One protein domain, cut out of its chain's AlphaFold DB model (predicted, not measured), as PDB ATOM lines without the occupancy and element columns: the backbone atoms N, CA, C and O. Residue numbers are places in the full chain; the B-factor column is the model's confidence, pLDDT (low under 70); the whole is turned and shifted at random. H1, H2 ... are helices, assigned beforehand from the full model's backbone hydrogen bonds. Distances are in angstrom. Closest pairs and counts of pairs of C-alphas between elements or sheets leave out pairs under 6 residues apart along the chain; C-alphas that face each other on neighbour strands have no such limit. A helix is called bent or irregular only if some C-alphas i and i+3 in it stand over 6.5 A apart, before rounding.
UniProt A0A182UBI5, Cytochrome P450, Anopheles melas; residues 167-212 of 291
ATOM      1  N   PRO A 167     -61.121 -28.110 -42.817       89.31
ATOM      2  CA  PRO A 167     -61.878 -28.821 -43.837       89.31
ATOM      3  C   PRO A 167     -61.082 -30.043 -44.297       89.31
ATOM      4  O   PRO A 167     -59.899 -29.940 -44.620       89.31
ATOM      5  N   PHE A 168     -61.736 -31.201 -44.298       86.38
ATOM      6  CA  PHE A 168     -61.133 -32.440 -44.758       86.38
ATOM      7  C   PHE A 168     -61.399 -32.608 -46.249       86.38
ATOM      8  O   PHE A 168     -62.549 -32.567 -46.694       86.38
ATOM      9  N   ARG A 169     -60.334 -32.821 -47.018       84.88
ATOM     10  CA  ARG A 169     -60.419 -33.170 -48.436       84.88
ATOM     11  C   ARG A 169     -59.635 -34.457 -48.644       84.88
ATOM     12  O   ARG A 169     -58.432 -34.416 -48.412       84.88
ATOM     13  N   PRO A 170     -60.249 -35.561 -49.100       81.06
ATOM     14  CA  PRO A 170     -59.516 -36.793 -49.364       81.06
ATOM     15  C   PRO A 170     -58.255 -36.522 -50.204       81.06
ATOM     16  O   PRO A 170     -58.356 -35.854 -51.242       81.06
ATOM     17  N   PRO A 171     -57.065 -36.946 -49.741       79.12
ATOM     18  CA  PRO A 171     -55.825 -36.698 -50.459       79.12
ATOM     19  C   PRO A 171     -55.793 -37.509 -51.753       79.12
ATOM     20  O   PRO A 171     -56.432 -38.552 -51.881       79.12
ATOM     21  N   THR A 172     -54.994 -37.056 -52.717       84.06
ATOM     22  CA  THR A 172     -54.677 -37.897 -53.874       84.06
ATOM     23  C   THR A 172     -53.607 -38.903 -53.452       84.06
ATOM     24  O   THR A 172     -52.415 -38.596 -53.501       84.06
ATOM     25  N   GLU A 173     -54.036 -40.083 -52.994       83.56
ATOM     26  CA  GLU A 173     -53.180 -41.088 -52.337       83.56
ATOM     27  C   GLU A 173     -51.925 -41.432 -53.144       83.56
ATOM     28  O   GLU A 173     -50.825 -41.422 -52.600       83.56
ATOM     29  N   ILE A 174     -52.056 -41.637 -54.459       86.56
ATOM     30  CA  ILE A 174     -50.914 -41.954 -55.330       86.56
ATOM     31  C   ILE A 174     -49.842 -40.854 -55.328       86.56
ATOM     32  O   ILE A 174     -48.646 -41.146 -55.325       86.56
ATOM     33  N   VAL A 175     -50.253 -39.584 -55.278       83.38
ATOM     34  CA  VAL A 175     -49.329 -38.443 -55.218       83.38
ATOM     35  C   VAL A 175     -48.635 -38.405 -53.863       83.38
ATOM     36  O   VAL A 175     -47.444 -38.108 -53.800       83.38
ATOM     37  N   GLU A 176     -49.359 -38.716 -52.787       84.50
ATOM     38  CA  GLU A 176     -48.780 -38.757 -51.447       84.50
ATOM     39  C   GLU A 176     -47.753 -39.883 -51.322       84.50
ATOM     40  O   GLU A 176     -46.618 -39.629 -50.928       84.50
ATOM     41  N   VAL A 177     -48.100 -41.096 -51.759       88.50
ATOM     42  CA  VAL A 177     -47.192 -42.255 -51.758       88.50
ATOM     43  C   VAL A 177     -45.931 -41.954 -52.565       88.50
ATOM     44  O   VAL A 177     -44.818 -42.150 -52.078       88.50
ATOM     45  N   TYR A 178     -46.085 -41.421 -53.780       88.50
ATOM     46  CA  TYR A 178     -44.948 -41.089 -54.634       88.50
ATOM     47  C   TYR A 178     -44.024 -40.041 -53.999       88.50
ATOM     48  O   TYR A 178     -42.804 -40.215 -54.008       88.50
ATOM     49  N   ARG A 179     -44.579 -38.974 -53.413       87.69
ATOM     50  CA  ARG A 179     -43.779 -37.919 -52.772       87.69
ATOM     51  C   ARG A 179     -43.051 -38.428 -51.535       87.69
ATOM     52  O   ARG A 179     -41.858 -38.176 -51.400       87.69
ATOM     53  N   SER A 180     -43.743 -39.187 -50.692       85.88
ATOM     54  CA  SER A 180     -43.177 -39.780 -49.477       85.88
ATOM     55  C   SER A 180     -42.094 -40.817 -49.779       85.88
ATOM     56  O   SER A 180     -41.154 -40.958 -49.004       85.88
ATOM     57  N   SER A 181     -42.166 -41.496 -50.929       91.31
ATOM     58  CA  SER A 181     -41.123 -42.430 -51.377       91.31
ATOM     59  C   SER A 181     -39.825 -41.754 -51.847       91.31
ATOM     60  O   SER A 181     -38.825 -42.440 -52.044       91.31
ATOM     61  N   ARG A 182     -39.825 -40.426 -52.050       90.31
ATOM     62  CA  ARG A 182     -38.683 -39.659 -52.587       90.31
ATOM     63  C   ARG A 182     -38.378 -38.407 -51.755       90.31
ATOM     64  O   ARG A 182     -38.509 -37.284 -52.261       90.31
ATOM     65  N   PRO A 183     -37.954 -38.578 -50.488       87.88
ATOM     66  CA  PRO A 183     -37.591 -37.457 -49.619       87.88
ATOM     67  C   PRO A 183     -36.358 -36.687 -50.124       87.88
ATOM     68  O   PRO A 183     -36.162 -35.534 -49.754       87.88
ATOM     69  N   ASP A 184     -35.553 -37.289 -51.008       91.50
ATOM     70  CA  ASP A 184     -34.429 -36.648 -51.702       91.50
ATOM     71  C   ASP A 184     -34.872 -35.515 -52.644       91.50
ATOM     72  O   ASP A 184     -34.097 -34.601 -52.923       91.50
ATOM     73  N   ARG A 185     -36.120 -35.557 -53.134       86.25
ATOM     74  CA  ARG A 185     -36.667 -34.575 -54.093       86.25
ATOM     75  C   ARG A 185     -37.803 -33.748 -53.525       86.25
ATOM     76  O   ARG A 185     -38.018 -32.616 -53.956       86.25
ATOM     77  N   PHE A 186     -38.575 -34.326 -52.613       83.62
ATOM     78  CA  PHE A 186     -39.765 -33.703 -52.062       83.62
ATOM     79  C   PHE A 186     -39.597 -33.515 -50.560       83.62
ATOM     80  O   PHE A 186     -39.425 -34.474 -49.823       83.62
ATOM     81  N   GLY A 187     -39.676 -32.260 -50.118       77.06
ATOM     82  CA  GLY A 187     -39.731 -31.931 -48.697       77.06
ATOM     83  C   GLY A 187     -41.138 -32.141 -48.132       77.06
ATOM     84  O   GLY A 187     -41.668 -33.244 -48.092       77.06
ATOM     85  N   VAL A 188     -41.775 -31.052 -47.705       68.94
ATOM     86  CA  VAL A 188     -43.093 -31.091 -47.055       68.94
ATOM     87  C   VAL A 188     -44.232 -31.559 -47.978       68.94
ATOM     88  O   VAL A 188     -44.220 -31.325 -49.197       68.94
ATOM     89  N   THR A 189     -45.260 -32.177 -47.380       71.38
ATOM     90  CA  THR A 189     -46.553 -32.440 -48.030       71.38
ATOM     91  C   THR A 189     -47.082 -31.143 -48.639       71.38
ATOM     92  O   THR A 189     -47.075 -30.084 -48.005       71.38
ATOM     93  N   ASN A 190     -47.492 -31.214 -49.904       78.12
ATOM     94  CA  ASN A 190     -47.984 -30.045 -50.624       78.12
ATOM     95  C   ASN A 190     -49.315 -29.554 -50.016       78.12
ATOM     96  O   ASN A 190     -50.031 -30.308 -49.360       78.12
ATOM     97  N   LEU A 191     -49.672 -28.289 -50.258       83.25
ATOM     98  CA  LEU A 191     -50.922 -27.708 -49.746       83.25
ATOM     99  C   LEU A 191     -52.174 -28.490 -50.196       83.25
ATOM    100  O   LEU A 191     -53.191 -28.462 -49.512       83.25
ATOM    101  N   ILE A 192     -52.099 -29.168 -51.345       81.94
ATOM    102  CA  ILE A 192     -53.216 -29.877 -51.983       81.94
ATOM    103  C   ILE A 192     -53.569 -31.168 -51.226       81.94
ATOM    104  O   ILE A 192     -54.753 -31.482 -51.111       81.94
ATOM    105  N   ASN A 193     -52.564 -31.880 -50.709       85.00
ATOM    106  CA  ASN A 193     -52.705 -33.143 -49.981       85.00
ATOM    107  C   ASN A 193     -52.636 -32.979 -48.459       85.00
ATOM    108  O   ASN A 193     -53.104 -33.861 -47.740       85.00
ATOM    109  N   ALA A 194     -52.058 -31.882 -47.956       86.75
ATOM    110  CA  ALA A 194     -51.968 -31.631 -46.523       86.75
ATOM    111  C   ALA A 194     -53.366 -31.585 -45.886       86.75
ATOM    112  O   ALA A 194     -54.306 -31.065 -46.483       86.75
ATOM    113  N   GLN A 195     -53.476 -32.063 -44.643       88.44
ATOM    114  CA  GLN A 195     -54.716 -32.053 -43.859       88.44
ATOM    115  C   GLN A 195     -54.508 -31.399 -42.488       88.44
ATOM    116  O   GLN A 195     -53.376 -31.166 -42.047       88.44
ATOM    117  N   GLY A 196     -55.612 -31.115 -41.793       91.06
ATOM    118  CA  GLY A 196     -55.584 -30.726 -40.384       91.06
ATOM    119  C   GLY A 196     -54.808 -29.435 -40.110       91.06
ATOM    120  O   GLY A 196     -54.812 -28.483 -40.896       91.06
ATOM    121  N   ALA A 197     -54.095 -29.422 -38.982       92.31
ATOM    122  CA  ALA A 197     -53.276 -28.288 -38.564       92.31
ATOM    123  C   ALA A 197     -52.172 -27.947 -39.578       92.31
ATOM    124  O   ALA A 197     -51.881 -26.769 -39.786       92.31
ATOM    125  N   LYS A 198     -51.593 -28.955 -40.251       89.38
ATOM    126  CA  LYS A 198     -50.524 -28.723 -41.229       89.38
ATOM    127  C   LYS A 198     -51.035 -27.991 -42.463       89.38
ATOM    128  O   LYS A 198     -50.409 -27.033 -42.912       89.38
ATOM    129  N   TRP A 199     -52.191 -28.411 -42.977       90.75
ATOM    130  CA  TRP A 199     -52.884 -27.692 -44.045       90.75
ATOM    131  C   TRP A 199     -53.164 -26.246 -43.649       90.75
ATOM    132  O   TRP A 199     -52.849 -25.334 -44.409       90.75
ATOM    133  N   HIS A 200     -53.698 -26.030 -42.446       91.06
ATOM    134  CA  HIS A 200     -54.047 -24.694 -41.970       91.06
ATOM    135  C   HIS A 200     -52.817 -23.785 -41.862       91.06
ATOM    136  O   HIS A 200     -52.856 -22.640 -42.306       91.06
ATOM    137  N   GLU A 201     -51.706 -24.297 -41.324       91.00
ATOM    138  CA  GLU A 201     -50.430 -23.580 -41.251       91.00
ATOM    139  C   GLU A 201     -49.940 -23.157 -42.649       91.00
ATOM    140  O   GLU A 201     -49.652 -21.980 -42.879       91.00
ATOM    141  N   LEU A 202     -49.882 -24.104 -43.594       88.94
ATOM    142  CA  LEU A 202     -49.455 -23.841 -44.971       88.94
ATOM    143  C   LEU A 202     -50.398 -22.853 -45.669       88.94
ATOM    144  O   LEU A 202     -49.938 -21.911 -46.315       88.94
ATOM    145  N   ARG A 203     -51.715 -23.032 -45.513       88.69
ATOM    146  CA  ARG A 203     -52.739 -22.167 -46.107       88.69
ATOM    147  C   ARG A 203     -52.622 -20.743 -45.577       88.69
ATOM    148  O   ARG A 203     -52.640 -19.816 -46.384       88.69
ATOM    149  N   ALA A 204     -52.475 -20.562 -44.267       88.81
ATOM    150  CA  ALA A 204     -52.346 -19.243 -43.650       88.81
ATOM    151  C   ALA A 204     -51.094 -18.502 -44.144       88.81
ATOM    152  O   ALA A 204     -51.175 -17.326 -44.500       88.81
ATOM    153  N   LYS A 205     -49.954 -19.198 -44.235       87.69
ATOM    154  CA  LYS A 205     -48.685 -18.614 -44.697       87.69
ATOM    155  C   LYS A 205     -48.684 -18.279 -46.193       87.69
ATOM    156  O   LYS A 205     -48.207 -17.221 -46.575       87.69
ATOM    157  N   LEU A 206     -49.222 -19.160 -47.042       83.81
ATOM    158  CA  LEU A 206     -49.178 -18.981 -48.501       83.81
ATOM    159  C   LEU A 206     -50.249 -18.020 -49.017       83.81
ATOM    160  O   LEU A 206     -49.977 -17.174 -49.866       83.81
ATOM    161  N   THR A 207     -51.481 -18.152 -48.523       83.19
ATOM    162  CA  THR A 207     -52.622 -17.410 -49.083       83.19
ATOM    163  C   THR A 207     -52.495 -15.926 -48.787       83.19
ATOM    164  O   THR A 207     -52.717 -15.116 -49.675       83.19
ATOM    165  N   THR A 208     -52.056 -15.567 -47.578       78.25
ATOM    166  CA  THR A 208     -51.866 -14.166 -47.181       78.25
ATOM    167  C   THR A 208     -50.916 -13.417 -48.109       78.25
ATOM    168  O   THR A 208     -51.225 -12.285 -48.464       78.25
ATOM    169  N   GLY A 209     -49.823 -14.043 -48.554       77.69
ATOM    170  CA  GLY A 209     -48.911 -13.453 -49.534       77.69
ATOM    171  C   GLY A 209     -49.533 -13.355 -50.929       77.69
ATOM    172  O   GLY A 209     -49.654 -12.256 -51.476       77.69
ATOM    173  N   ILE A 210     -49.974 -14.494 -51.476       77.69
ATOM    174  CA  ILE A 210     -50.410 -14.617 -52.880       77.69
ATOM    175  C   ILE A 210     -51.672 -13.796 -53.170       77.69
ATOM    176  O   ILE A 210     -51.805 -13.232 -54.252       77.69
ATOM    177  N   THR A 211     -52.603 -13.709 -52.221       80.25
ATOM    178  CA  THR A 211     -53.870 -12.992 -52.418       80.25
ATOM    179  C   THR A 211     -53.880 -11.618 -51.753       80.25
ATOM    180  O   THR A 211     -54.943 -11.002 -51.629       80.25
ATOM    181  N   SER A 212     -52.727 -11.113 -51.297       85.50
ATOM    182  CA  SER A 212     -52.671  -9.748 -50.778       85.50
ATOM    183  C   SER A 212     -52.938  -8.752 -51.902       85.50
ATOM    184  O   SER A 212     -52.399  -8.849 -53.006       85.50
TER     185      SER A 212
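Overview. This is residues 167 to 212 of the 291 residues of the protein "Cytochrome P450" of Anopheles melas (UniProt A0A182UBI5). The longer helix H2 makes one end of a loose model and the short helix H1 lies toward the other, with no contact between them; the long link of residues 181 to 195 swings out past H1 and folds back through the middle to H2. The far end of H2 sticks out with residues 207 to 212. The printed part has 46 residues and two named helices, H1 then H2, with no named strand: all helix. It is only just loose, close to compact, with a radius of gyration of the C-alphas of 11.7 A and spans of 34 by 24 by 15 A.

Arrangement. H2, residues 196 to 210, and H1, residues 173 to 180, are apart. Residues 207 to 212, of which 207 to 210 belong to H2, stand free. In H1 every O i to N i+4 pair is within hydrogen-bond range; in H2 9 of 11 are.

Along the chain. H2 is 21.0 A long, from C-alpha 196 at (-55.584, -30.726, -40.384) to C-alpha 210 at (-50.410, -14.617, -52.880). H2 is neither bent nor irregular, but only just: C-alphas 205 and 208 are 6.0 A apart. H1 begins at C-alpha 173, (-53.180, -41.088, -52.337), and is 10.5 A long.

Size, cuts and confidence. The two C-alphas farthest apart, those of Ser 181 and Ser 212, are 34.7 A apart. The printed part has no cut. The link from H1 to H2 is long. Mean pLDDT of the printed part is 85.0, and residue 188 is under 70.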